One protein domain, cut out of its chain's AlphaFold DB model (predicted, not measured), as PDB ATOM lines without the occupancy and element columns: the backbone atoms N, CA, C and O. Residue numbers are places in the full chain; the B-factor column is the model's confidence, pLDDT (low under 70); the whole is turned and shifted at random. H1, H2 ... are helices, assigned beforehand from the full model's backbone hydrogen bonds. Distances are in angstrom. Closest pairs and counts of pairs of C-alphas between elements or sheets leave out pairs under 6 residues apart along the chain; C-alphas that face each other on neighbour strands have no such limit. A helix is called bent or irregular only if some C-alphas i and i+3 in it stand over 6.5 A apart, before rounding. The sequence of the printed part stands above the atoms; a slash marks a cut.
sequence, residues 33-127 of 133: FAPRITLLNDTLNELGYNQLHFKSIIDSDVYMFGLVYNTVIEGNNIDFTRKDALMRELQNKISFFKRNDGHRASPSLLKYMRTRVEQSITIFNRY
ATOM      1  N   PHE A  33     179.385 226.284 189.086       94.19
ATOM      2  CA  PHE A  33     178.514 225.121 188.949       94.19
ATOM      3  C   PHE A  33     179.227 223.813 189.320       94.19
ATOM      4  O   PHE A  33     178.574 222.772 189.396       94.19
ATOM      5  N   ALA A  34     180.543 223.836 189.567       96.50
ATOM      6  CA  ALA A  34     181.317 222.624 189.817       96.50
ATOM      7  C   ALA A  34     180.819 221.842 191.050       96.50
ATOM      8  O   ALA A  34     180.596 220.638 190.906       96.50
ATOM      9  N   PRO A  35     180.500 222.477 192.202       96.50
ATOM     10  CA  PRO A  35     179.926 221.772 193.347       96.50
ATOM     11  C   PRO A  35     178.606 221.062 193.027       96.50
ATOM     12  O   PRO A  35     178.349 219.971 193.528       96.50
ATOM     13  N   ARG A  36     177.776 221.653 192.159       96.12
ATOM     14  CA  ARG A  36     176.490 221.075 191.736       96.12
ATOM     15  C   ARG A  36     176.691 219.845 190.842       96.12
ATOM     16  O   ARG A  36     175.944 218.875 190.946       96.12
ATOM     17  N   ILE A  37     177.727 219.850 190.001       97.62
ATOM     18  CA  ILE A  37     178.112 218.688 189.184       97.62
ATOM     19  C   ILE A  37     178.714 217.577 190.046       97.62
ATOM     20  O   ILE A  37     178.372 216.412 189.843       97.62
ATOM     21  N   THR A  38     179.549 217.919 191.030       98.00
ATOM     22  CA  THR A  38     180.049 216.954 192.020       98.00
ATOM     23  C   THR A  38     178.889 216.311 192.778       98.00
ATOM     24  O   THR A  38     178.795 215.089 192.804       98.00
ATOM     25  N   LEU A  39     177.935 217.109 193.272       97.19
ATOM     26  CA  LEU A  39     176.730 216.606 193.938       97.19
ATOM     27  C   LEU A  39     175.925 215.647 193.047       97.19
ATOM     28  O   LEU A  39     175.495 214.590 193.511       97.19
ATOM     29  N   LEU A  40     175.725 215.983 191.767       98.00
ATOM     30  CA  LEU A  40     175.068 215.084 190.817       98.00
ATOM     31  C   LEU A  40     175.830 213.758 190.688       98.00
ATOM     32  O   LEU A  40     175.210 212.699 190.764       98.00
ATOM     33  N   ASN A  41     177.150 213.808 190.497       97.31
ATOM     34  CA  ASN A  41     177.987 212.619 190.351       97.31
ATOM     35  C   ASN A  41     177.928 211.719 191.593       97.31
ATOM     36  O   ASN A  41     177.725 210.511 191.474       97.31
ATOM     37  N   ASP A  42     178.041 212.307 192.778       97.31
ATOM     38  CA  ASP A  42     177.986 211.569 194.037       97.31
ATOM     39  C   ASP A  42     176.604 210.937 194.225       97.31
ATOM     40  O   ASP A  42     176.495 209.750 194.520       97.31
ATOM     41  N   THR A  43     175.536 211.677 193.913       97.31
ATOM     42  CA  THR A  43     174.160 211.162 193.964       97.31
ATOM     43  C   THR A  43     173.936 210.010 192.978       97.31
ATOM     44  O   THR A  43     173.267 209.035 193.317       97.31
ATOM     45  N   LEU A  44     174.503 210.072 191.768       96.56
ATOM     46  CA  LEU A  44     174.439 208.973 190.794       96.56
ATOM     47  C   LEU A  44     175.105 207.701 191.334       96.56
ATOM     48  O   LEU A  44     174.553 206.605 191.187       96.56
ATOM     49  N   ASN A  45     176.269 207.843 191.971       95.75
ATOM     50  CA  ASN A  45     176.997 206.727 192.570       95.75
ATOM     51  C   ASN A  45     176.230 206.142 193.761       95.75
ATOM     52  O   ASN A  45     175.997 204.933 193.801       95.75
ATOM     53  N   GLU A  46     175.754 206.994 194.670       95.94
ATOM     54  CA  GLU A  46     174.985 206.583 195.848       95.94
ATOM     55  C   GLU A  46     173.673 205.897 195.471       95.94
ATOM     56  O   GLU A  46     173.308 204.881 196.062       95.94
ATOM     57  N   LEU A  47     172.971 206.365 194.435       95.50
ATOM     58  CA  LEU A  47     171.762 205.706 193.935       95.50
ATOM     59  C   LEU A  47     172.054 204.441 193.108       95.50
ATOM     60  O   LEU A  47     171.122 203.702 192.788       95.50
ATOM     61  N   GLY A  48     173.321 204.141 192.805       93.94
ATOM     62  CA  GLY A  48     173.727 202.955 192.048       93.94
ATOM     63  C   GLY A  48     173.366 203.027 190.562       93.94
ATOM     64  O   GLY A  48     173.048 202.008 189.950       93.94
ATOM     65  N   TYR A  49     173.381 204.221 189.964       93.12
ATOM     66  CA  TYR A  49     172.988 204.408 188.560       93.12
ATOM     67  C   TYR A  49     173.934 203.714 187.574       93.12
ATOM     68  O   TYR A  49     173.514 203.355 186.477       93.12
ATOM     69  N   ASN A  50     175.176 203.440 187.973       87.12
ATOM     70  CA  ASN A  50     176.114 202.608 187.215       87.12
ATOM     71  C   ASN A  50     175.608 201.171 186.977       87.12
ATOM     72  O   ASN A  50     176.059 200.512 186.042       87.12
ATOM     73  N   GLN A  51     174.674 200.686 187.798       87.31
ATOM     74  CA  GLN A  51     174.048 199.369 187.659       87.31
ATOM     75  C   GLN A  51     172.731 199.427 186.869       87.31
ATOM     76  O   GLN A  51     172.157 198.388 186.534       87.31
ATOM     77  N   LEU A  52     172.219 200.627 186.568       85.12
ATOM     78  CA  LEU A  52     170.976 200.785 185.827       85.12
ATOM     79  C   LEU A  52     171.216 200.616 184.330       85.12
ATOM     80  O   LEU A  52     172.006 201.315 183.700       85.12
ATOM     81  N   HIS A  53     170.433 199.731 183.726       80.75
ATOM     82  CA  HIS A  53     170.331 199.641 182.279       80.75
ATOM     83  C   HIS A  53     169.130 200.467 181.811       80.75
ATOM     84  O   HIS A  53     167.984 200.022 181.917       80.75
ATOM     85  N   PHE A  54     169.380 201.664 181.275       87.88
ATOM     86  CA  PHE A  54     168.345 202.496 180.655       87.88
ATOM     87  C   PHE A  54     167.870 201.862 179.340       87.88
ATOM     88  O   PHE A  54     168.419 202.102 178.269       87.88
ATOM     89  N   LYS A  55     166.849 201.002 179.421       88.06
ATOM     90  CA  LYS A  55     166.344 200.236 178.265       88.06
ATOM     91  C   LYS A  55     165.462 201.054 177.316       88.06
ATOM     92  O   LYS A  55     165.103 200.563 176.250       88.06
ATOM     93  N   SER A  56     165.052 202.261 177.704       89.94
ATOM     94  CA  SER A  56     164.250 203.158 176.873       89.94
ATOM     95  C   SER A  56     164.369 204.609 177.337       89.94
ATOM     96  O   SER A  56     164.734 204.870 178.480       89.94
ATOM     97  N   ILE A  57     163.955 205.546 176.480       89.69
ATOM     98  CA  ILE A  57     163.848 206.969 176.834       89.69
ATOM     99  C   ILE A  57     162.922 207.207 178.038       89.69
ATOM    100  O   ILE A  57     163.129 208.138 178.800       89.69
ATOM    101  N   ILE A  58     161.931 206.334 178.267       91.75
ATOM    102  CA  ILE A  58     161.063 206.424 179.449       91.75
ATOM    103  C   ILE A  58     161.870 206.183 180.729       91.75
ATOM    104  O   ILE A  58     161.642 206.880 181.713       91.75
ATOM    105  N   ASP A  59     162.791 205.212 180.721       93.62
ATOM    106  CA  ASP A  59     163.668 204.955 181.867       93.62
ATOM    107  C   ASP A  59     164.539 206.185 182.121       93.62
ATOM    108  O   ASP A  59     164.520 206.726 183.223       93.62
ATOM    109  N   SER A  60     165.243 206.656 181.087       93.31
ATOM    110  CA  SER A  60     166.143 207.805 181.189       93.31
ATOM    111  C   SER A  60     165.422 209.048 181.702       93.31
ATOM    112  O   SER A  60     165.883 209.663 182.658       93.31
ATOM    113  N   ASP A  61     164.264 209.384 181.134       94.50
ATOM    114  CA  ASP A  61     163.518 210.586 181.508       94.50
ATOM    115  C   ASP A  61     163.073 210.544 182.975       94.50
ATOM    116  O   ASP A  61     163.240 211.519 183.708       94.50
ATOM    117  N   VAL A  62     162.524 209.411 183.429       95.88
ATOM    118  CA  VAL A  62     162.012 209.289 184.802       95.88
ATOM    119  C   VAL A  62     163.147 209.262 185.822       95.88
ATOM    120  O   VAL A  62     163.000 209.856 186.889       95.88
ATOM    121  N   TYR A  63     164.276 208.627 185.509       96.94
ATOM    122  CA  TYR A  63     165.428 208.576 186.408       96.94
ATOM    123  C   TYR A  63     166.243 209.875 186.444       96.94
ATOM    124  O   TYR A  63     166.812 210.184 187.490       96.94
ATOM    125  N   MET A  64     166.344 210.614 185.334       95.94
ATOM    126  CA  MET A  64     167.326 211.700 185.205       95.94
ATOM    127  C   MET A  64     166.745 213.099 185.391       95.94
ATOM    128  O   MET A  64     167.423 213.932 185.983       95.94
ATOM    129  N   PHE A  65     165.529 213.398 184.917       97.44
ATOM    130  CA  PHE A  65     165.060 214.794 184.906       97.44
ATOM    131  C   PHE A  65     164.915 215.387 186.308       97.44
ATOM    132  O   PHE A  65     165.441 216.463 186.577       97.44
ATOM    133  N   GLY A  66     164.241 214.680 187.212       97.81
ATOM    134  CA  GLY A  66     164.067 215.097 188.598       97.81
ATOM    135  C   GLY A  66     165.372 215.080 189.386       97.81
ATOM    136  O   GLY A  66     165.557 215.951 190.234       97.81
ATOM    137  N   LEU A  67     166.285 214.155 189.066       97.88
ATOM    138  CA  LEU A  67     167.621 214.109 189.653       97.88
ATOM    139  C   LEU A  67     168.414 215.364 189.280       97.88
ATOM    140  O   LEU A  67     168.838 216.088 190.170       97.88
ATOM    141  N   VAL A  68     168.568 215.646 187.982       97.69
ATOM    142  CA  VAL A  68     169.307 216.816 187.478       97.69
ATOM    143  C   VAL A  68     168.665 218.114 187.952       97.69
ATOM    144  O   VAL A  68     169.374 219.024 188.367       97.69
ATOM    145  N   TYR A  69     167.335 218.209 187.929       97.44
ATOM    146  CA  TYR A  69     166.638 219.386 188.440       97.44
ATOM    147  C   TYR A  69     166.985 219.637 189.912       97.44
ATOM    148  O   TYR A  69     167.440 220.722 190.265       97.44
ATOM    149  N   ASN A  70     166.859 218.614 190.759       97.50
ATOM    150  CA  ASN A  70     167.114 218.778 192.181       97.50
ATOM    151  C   ASN A  70     168.595 218.972 192.511       97.50
ATOM    152  O   ASN A  70     168.883 219.798 193.359       97.50
ATOM    153  N   THR A  71     169.540 218.289 191.862       97.12
ATOM    154  CA  THR A  71     170.968 218.393 192.223       97.12
ATOM    155  C   THR A  71     171.710 219.508 191.491       97.12
ATOM    156  O   THR A  71     172.586 220.147 192.069       97.12
ATOM    157  N   VAL A  72     171.377 219.775 190.227       96.62
ATOM    158  CA  VAL A  72     172.100 220.766 189.420       96.62
ATOM    159  C   VAL A  72     171.449 222.136 189.513       96.62
ATOM    160  O   VAL A  72     172.152 223.116 189.739       96.62
ATOM    161  N   ILE A  73     170.125 222.212 189.353       94.44
ATOM    162  CA  ILE A  73     169.410 223.496 189.277       94.44
ATOM    163  C   ILE A  73     169.102 224.033 190.676       94.44
ATOM    164  O   ILE A  73     169.528 225.131 191.018       94.44
ATOM    165  N   GLU A  74     168.431 223.241 191.510       94.31
ATOM    166  CA  GLU A  74     168.126 223.624 192.900       94.31
ATOM    167  C   GLU A  74     169.332 223.379 193.831       94.31
ATOM    168  O   GLU A  74     169.561 224.078 194.820       94.31
ATOM    169  N   GLY A  75     170.129 222.365 193.482       94.62
ATOM    170  CA  GLY A  75     171.177 221.730 194.282       94.62
ATOM    171  C   GLY A  75     170.811 221.414 195.723       94.62
ATOM    172  O   GLY A  75     171.544 221.673 196.678       94.62
ATOM    173  N   ASN A  76     169.664 220.770 195.800       95.94
ATOM    174  CA  ASN A  76     169.164 219.982 196.894       95.94
ATOM    175  C   ASN A  76     169.945 218.671 197.041       95.94
ATOM    176  O   ASN A  76     170.307 218.026 196.054       95.94
ATOM    177  N   ASN A  77     170.112 218.226 198.286       96.38
ATOM    178  CA  ASN A  77     170.597 216.882 198.592       96.38
ATOM    179  C   ASN A  77     169.438 215.878 198.566       96.38
ATOM    180  O   ASN A  77     168.335 216.183 199.026       96.38
ATOM    181  N   ILE A  78     169.700 214.670 198.070       97.12
ATOM    182  CA  ILE A  78     168.736 213.565 198.089       97.12
ATOM    183  C   ILE A  78     168.897 212.761 199.384       97.12
ATOM    184  O   ILE A  78     170.007 212.462 199.814       97.12
ATOM    185  N   ASP A  79     167.779 212.400 200.007       96.62
ATOM    186  CA  ASP A  79     167.727 211.603 201.229       96.62
ATOM    187  C   ASP A  79     168.013 210.122 200.940       96.62
ATOM    188  O   ASP A  79     167.124 209.327 200.611       96.62
ATOM    189  N   PHE A  80     169.280 209.738 201.096       95.25
ATOM    190  CA  PHE A  80     169.728 208.364 200.882       95.25
ATOM    191  C   PHE A  80     169.202 207.370 201.920       95.25
ATOM    192  O   PHE A  80     169.149 206.175 201.623       95.25
ATOM    193  N   THR A  81     168.712 207.820 203.083       96.06
ATOM    194  CA  THR A  81     168.063 206.913 204.053       96.06
ATOM    195  C   THR A  81     166.787 206.291 203.478       96.06
ATOM    196  O   THR A  81     166.362 205.213 203.891       96.06
ATOM    197  N   ARG A  82     166.202 206.943 202.463       96.56
ATOM    198  CA  ARG A  82     164.995 206.515 201.750       96.56
ATOM    199  C   ARG A  82     165.280 206.034 200.324       96.56
ATOM    200  O   ARG A  82     164.342 205.910 199.530       96.56
ATOM    201  N   LYS A  83     166.540 205.713 200.001       95.62
ATOM    202  CA  LYS A  83     166.978 205.257 198.669       95.62
ATOM    203  C   LYS A  83     166.105 204.134 198.105       95.62
ATOM    204  O   LYS A  83     165.612 204.253 196.986       95.62
ATOM    205  N   ASP A  84     165.867 203.069 198.865       96.25
ATOM    206  CA  ASP A  84     165.096 201.918 198.371       96.25
ATOM    207  C   ASP A  84     163.641 202.280 198.044       96.25
ATOM    208  O   ASP A  84     163.059 201.757 197.089       96.25
ATOM    209  N   ALA A  85     163.050 203.198 198.813       98.06
ATOM    210  CA  ALA A  85     161.705 203.701 198.561       98.06
ATOM    211  C   ALA A  85     161.664 204.557 197.285       98.06
ATOM    212  O   ALA A  85     160.805 204.320 196.432       98.06
ATOM    213  N   LEU A  86     162.632 205.466 197.111       98.06
ATOM    214  CA  LEU A  86     162.791 206.266 195.895       98.06
ATOM    215  C   LEU A  86     162.940 205.371 194.659       98.06
ATOM    216  O   LEU A  86     162.181 205.504 193.698       98.06
ATOM    217  N   MET A  87     163.868 204.411 194.696       96.88
ATOM    218  CA  MET A  87     164.129 203.513 193.568       96.88
ATOM    219  C   MET A  87     162.903 202.672 193.208       96.88
ATOM    220  O   MET A  87     162.577 202.523 192.029       96.88
ATOM    221  N   ARG A  88     162.169 202.177 194.210       97.44
ATOM    222  CA  ARG A  88     160.913 201.446 193.995       97.44
ATOM    223  C   ARG A  88     159.842 202.331 193.358       97.44
ATOM    224  O   ARG A  88     159.141 201.884 192.451       97.44
ATOM    225  N   GLU A  89     159.702 203.575 193.806       98.31
ATOM    226  CA  GLU A  89     158.723 204.518 193.257       98.31
ATOM    227  C   GLU A  89     159.029 204.874 191.794       98.31
ATOM    228  O   GLU A  89     158.128 204.829 190.949       98.31
ATOM    229  N   LEU A  90     160.302 205.130 191.472       97.44
ATOM    230  CA  LEU A  90     160.769 205.375 190.105       97.44
ATOM    231  C   LEU A  90     160.490 204.170 189.196       97.44
ATOM    232  O   LEU A  90     159.890 204.325 188.130       97.44
ATOM    233  N   GLN A  91     160.838 202.957 189.637       95.62
ATOM    234  CA  GLN A  91     160.574 201.725 188.885       95.62
ATOM    235  C   GLN A  91     159.079 201.506 188.642       95.62
ATOM    236  O   GLN A  91     158.670 201.251 187.507       95.62
ATOM    237  N   ASN A  92     158.246 201.681 189.671       96.69
ATOM    238  CA  ASN A  92     156.792 201.574 189.547       96.69
ATOM    239  C   ASN A  92     156.239 202.576 188.523       96.69
ATOM    240  O   ASN A  92     155.392 202.222 187.697       96.69
ATOM    241  N   LYS A  93     156.739 203.818 188.536       96.38
ATOM    242  CA  LYS A  93     156.328 204.855 187.583       96.38
ATOM    243  C   LYS A  93     156.762 204.528 186.151       96.38
ATOM    244  O   LYS A  93     155.963 204.679 185.227       96.38
ATOM    245  N   ILE A  94     157.978 204.019 185.959       94.38
ATOM    246  CA  ILE A  94     158.472 203.555 184.654       94.38
ATOM    247  C   ILE A  94     157.607 202.409 184.127       94.38
ATOM    248  O   ILE A  94     157.167 202.443 182.975       94.38
ATOM    249  N   SER A  95     157.321 201.405 184.961       93.81
ATOM    250  CA  SER A  95     156.449 200.287 184.591       93.81
ATOM    251  C   SER A  95     155.046 200.758 184.215       93.81
ATOM    252  O   SER A  95     154.490 200.268 183.235       93.81
ATOM    253  N   PHE A  96     154.493 201.734 184.940       93.12
ATOM    254  CA  PHE A  96     153.209 202.347 184.608       93.12
ATOM    255  C   PHE A  96     153.228 203.000 183.218       93.12
ATOM    256  O   PHE A  96     152.372 202.695 182.390       93.12
ATOM    257  N   PHE A  97     154.233 203.828 182.914       91.06
ATOM    258  CA  PHE A  97     154.337 204.469 181.599       91.06
ATOM    259  C   PHE A  97     154.528 203.471 180.454       91.06
ATOM    260  O   PHE A  97     153.972 203.668 179.375       91.06
ATOM    261  N   LYS A  98     155.270 202.381 180.679       88.38
ATOM    262  CA  LYS A  98     155.509 201.339 179.666       88.38
ATOM    263  C   LYS A  98     154.279 200.483 179.347       88.38
ATOM    264  O   LYS A  98     154.243 199.879 178.278       88.38
ATOM    265  N   ARG A  99     153.293 200.416 180.249       85.69
ATOM    266  CA  ARG A  99     152.033 199.670 180.053       85.69
ATOM    267  C   ARG A  99     150.992 200.428 179.228       85.69
ATOM    268  O   ARG A  99     150.017 199.824 178.806       85.69
ATOM    269  N   ASN A 100     151.164 201.731 179.019       73.75
ATOM    270  CA  ASN A 100     150.225 202.524 178.236       73.75
ATOM    271  C   ASN A 100     150.590 202.439 176.742       73.75
ATOM    272  O   ASN A 100     151.592 203.011 176.306       73.75
ATOM    273  N   ASP A 101     149.777 201.731 175.954       57.56
ATOM    274  CA  ASP A 101     150.045 201.449 174.535       57.56
ATOM    275  C   ASP A 101     150.201 202.721 173.683       57.56
ATOM    276  O   ASP A 101     151.041 202.773 172.780       57.56
ATOM    277  N   GLY A 102     149.491 203.802 174.031       57.72
ATOM    278  CA  GLY A 102     149.633 205.103 173.373       57.72
ATOM    279  C   GLY A 102     150.967 205.800 173.669       57.72
ATOM    280  O   GLY A 102     151.487 206.509 172.809       57.72
ATOM    281  N   HIS A 103     151.544 205.580 174.856       55.25
ATOM    282  CA  HIS A 103     152.900 206.028 175.205       55.25
ATOM    283  C   HIS A 103     153.973 205.189 174.503       55.25
ATOM    284  O   HIS A 103     155.040 205.707 174.184       55.25
ATOM    285  N   ARG A 104     153.704 203.901 174.261       55.78
ATOM    286  CA  ARG A 104     154.660 202.962 173.666       55.78
ATOM    287  C   ARG A 104     154.847 203.174 172.162       55.78
ATOM    288  O   ARG A 104     155.964 203.027 171.678       55.78
ATOM    289  N   ALA A 105     153.789 203.551 171.442       59.50
ATOM    290  CA  ALA A 105     153.837 203.764 169.993       59.50
ATOM    291  C   ALA A 105     154.559 205.063 169.580       59.50
ATOM    292  O   ALA A 105     155.089 205.154 168.474       59.50
ATOM    293  N   SER A 106     154.587 206.088 170.441       62.53
ATOM    294  CA  SER A 106     155.257 207.367 170.145       62.53
ATOM    295  C   SER A 106     155.730 208.089 171.421       62.53
ATOM    296  O   SER A 106     155.254 209.184 171.733       62.53
ATOM    297  N   PRO A 107     156.671 207.506 172.187       60.94
ATOM    298  CA  PRO A 107     157.106 208.032 173.487       60.94
ATOM    299  C   PRO A 107     157.767 209.415 173.409       60.94
ATOM    300  O   PRO A 107     157.829 210.125 174.415       60.94
ATOM    301  N   SER A 108     158.246 209.804 172.227       63.81
ATOM    302  CA  SER A 108     158.845 211.108 171.931       63.81
ATOM    303  C   SER A 108     157.825 212.237 171.745       63.81
ATOM    304  O   SER A 108     158.230 213.395 171.672       63.81
ATOM    305  N   LEU A 109     156.515 211.947 171.685       74.88
ATOM    306  CA  LEU A 109     155.504 213.003 171.601       74.88
ATOM    307  C   LEU A 109     155.608 213.932 172.813       74.88
ATOM    308  O   LEU A 109     155.633 213.485 173.963       74.88
ATOM    309  N   LEU A 110     155.595 215.237 172.540       76.06
ATOM    310  CA  LEU A 110     155.854 216.287 173.524       76.06
ATOM    311  C   LEU A 110     154.985 216.162 174.784       76.06
ATOM    312  O   LEU A 110     155.483 216.337 175.893       76.06
ATOM    313  N   LYS A 111     153.704 215.796 174.624       80.50
ATOM    314  CA  LYS A 111     152.779 215.588 175.750       80.50
ATOM    315  C   LYS A 111     153.269 214.506 176.718       80.50
ATOM    316  O   LYS A 111     153.197 214.688 177.925       80.50
ATOM    317  N   TYR A 112     153.813 213.408 176.196       82.88
ATOM    318  CA  TYR A 112     154.268 212.279 176.999       82.88
ATOM    319  C   TYR A 112     155.613 212.551 177.656       82.88
ATOM    320  O   TYR A 112     155.829 212.118 178.784       82.88
ATOM    321  N   MET A 113     156.505 213.266 176.967       86.88
ATOM    322  CA  MET A 113     157.768 213.715 177.549       86.88
ATOM    323  C   MET A 113     157.509 214.680 178.711       86.88
ATOM    324  O   MET A 113     158.015 214.445 179.804       86.88
ATOM    325  N   ARG A 114     156.625 215.674 178.528       89.94
ATOM    326  CA  ARG A 114     156.243 216.618 179.590       89.94
ATOM    327  C   ARG A 114     155.750 215.893 180.843       89.94
ATOM    328  O   ARG A 114     156.255 216.148 181.928       89.94
ATOM    329  N   THR A 115     154.848 214.923 180.689       92.50
ATOM    330  CA  THR A 115     154.365 214.128 181.826       92.50
ATOM    331  C   THR A 115     155.486 213.344 182.513       92.50
ATOM    332  O   THR A 115     155.486 213.228 183.736       92.50
ATOM    333  N   ARG A 116     156.461 212.802 181.769       94.31
ATOM    334  CA  ARG A 116     157.609 212.109 182.380       94.31
ATOM    335  C   ARG A 116     158.510 213.064 183.157       94.31
ATOM    336  O   ARG A 116     158.894 212.715 184.267       94.31
ATOM    337  N   VAL A 117     158.779 214.256 182.621       95.00
ATOM    338  CA  VAL A 117     159.523 215.320 183.319       95.00
ATOM    339  C   VAL A 117     158.819 215.698 184.621       95.00
ATOM    340  O   VAL A 117     159.420 215.616 185.689       95.00
ATOM    341  N   GLU A 118     157.529 216.033 184.550       96.25
ATOM    342  CA  GLU A 118     156.725 216.438 185.709       96.25
ATOM    343  C   GLU A 118     156.712 215.358 186.796       96.25
ATOM    344  O   GLU A 118     156.906 215.651 187.977       96.25
ATOM    345  N   GLN A 119     156.512 214.094 186.410       97.69
ATOM    346  CA  GLN A 119     156.493 212.985 187.361       97.69
ATOM    347  C   GLN A 119     157.880 212.689 187.935       97.69
ATOM    348  O   GLN A 119     157.970 212.387 189.121       97.69
ATOM    349  N   SER A 120     158.945 212.803 187.138       98.31
ATOM    350  CA  SER A 120     160.318 212.648 187.625       98.31
ATOM    351  C   SER A 120     160.627 213.683 188.710       98.31
ATOM    352  O   SER A 120     160.998 213.311 189.821       98.31
ATOM    353  N   ILE A 121     160.369 214.968 188.439       98.19
ATOM    354  CA  ILE A 121     160.565 216.058 189.409       98.19
ATOM    355  C   ILE A 121     159.698 215.840 190.654       98.19
ATOM    356  O   ILE A 121     160.201 215.886 191.773       98.19
ATOM    357  N   THR A 122     158.412 215.522 190.472       98.25
ATOM    358  CA  THR A 122     157.477 215.291 191.587       98.25
ATOM    359  C   THR A 122     157.938 214.165 192.506       98.25
ATOM    360  O   THR A 122     157.799 214.284 193.722       98.25
ATOM    361  N   ILE A 123     158.461 213.068 191.944       98.44
ATOM    362  CA  ILE A 123     158.993 211.959 192.738       98.44
ATOM    363  C   ILE A 123     160.205 212.454 193.521       98.44
ATOM    364  O   ILE A 123     160.167 212.399 194.744       98.44
ATOM    365  N   PHE A 124     161.229 213.004 192.860       98.12
ATOM    366  CA  PHE A 124     162.457 213.440 193.535       98.12
ATOM    367  C   PHE A 124     162.219 214.490 194.628       98.12
ATOM    368  O   PHE A 124     162.811 214.373 195.697       98.12
ATOM    369  N   ASN A 125     161.292 215.435 194.436       97.25
ATOM    370  CA  ASN A 125     160.968 216.455 195.444       97.25
ATOM    371  C   ASN A 125     160.508 215.852 196.787       97.25
ATOM    372  O   ASN A 125     160.714 216.455 197.837       97.25
ATOM    373  N   ARG A 126     159.925 214.643 196.792       97.62
ATOM    374  CA  ARG A 126     159.518 213.930 198.024       97.62
ATOM    375  C   ARG A 126     160.689 213.328 198.801       97.62
ATOM    376  O   ARG A 126     160.489 212.868 199.928       97.62
ATOM    377  N   TYR A 127     161.863 213.268 198.183       97.38
ATOM    378  CA  TYR A 127     163.084 212.667 198.718       97.38
ATOM    379  C   TYR A 127     164.223 213.685 198.809       97.38
ATOM    380  O   TYR A 127     165.375 213.296 198.948       97.38
TER     381      TYR A 127
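AT A GLANCE: This is residues 33 to 127 of the 133 residues of an uncharacterized protein of Bacteroides fragilis str. J-143-4 (UniProt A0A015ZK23). Three helices make the core: H3 and H5 run nearly side by side in opposite ways, with a shallow tilt between them, and H2 crosses H5 and packs on both. H1 packs on the last part of H2 at one end of the elongated body, and at the other end the small H4 lies in the turn that joins H3 to H5. The printed part has 95 residues, with five named helices in the order H1, H2, H3, H4, H5 and no named strand; the class is all helix. It is compact, with a radius of gyration of the C-alphas of 13.2 A, and spans 39 by 25 by 22 A.

HOW THE PARTS SIT: The longest helix is H3, residues 80 to 99. Its residues 86 to 90 touch residues 120 to 124 of H5, residues 110 to 125, at a shallow tilt of 20 degrees, opposite ways; the closest C-alphas are those of Leu 90 and Ile 123, 7.3 A apart. The hub is H2, residues 57 to 73, which touches three helices. It touches H5 at a steep tilt of 51 degrees, the same way, with the C-alphas of Gly 66 and Ile 121 closest at 3.7 A. H2 and H3 form a helical hairpin, in which residues 58 to 63 touch residues 90 to 98; the closest C-alphas are those of Asp 59 and Ile 94, 6.1 A apart, and the tilt of 38 degrees is only just steep. H1, residues 34 to 46, forms another helical hairpin with H2, at a steep tilt of 44 degrees; its residues 36 to 40 touch residues 67 to 73, and the C-alphas of Arg 36 and Val 72 are closest at 5.0 A. H1 is apart from H5. H4, residues 101 to 105, is close to H5 but not clearly touching, with the C-alphas of His 103 and Tyr 112 closest at 6.6 A. Every O i to N i+4 pair is within hydrogen-bond range in H1, H4 and H5; in H2 it is 11 of 13 and in H3 14 of 16.

IN THESE COORDINATES: H3 is 28.7 A long and irregular, with C-alphas 81 and 84 8.1 A apart. H5, 22.5 A, ends at C-alpha 125 (160.968, 216.455, 195.444). H2, 21.4 A, is irregular, with C-alphas 63 and 66 7.0 A apart, and has a kink of 30 degrees near residue 67. H1, 18.3 A, begins at C-alpha 34 (181.317, 222.624, 189.817). H4 measures 6.4 A.

THE WHOLE: The C-alphas farthest apart are those of Ala 34 and Asp 101, at 40.7 A. The printed part has no cut, and no link is long. The mean pLDDT of the printed part is 91.0; residues 101 to 108 are under 70.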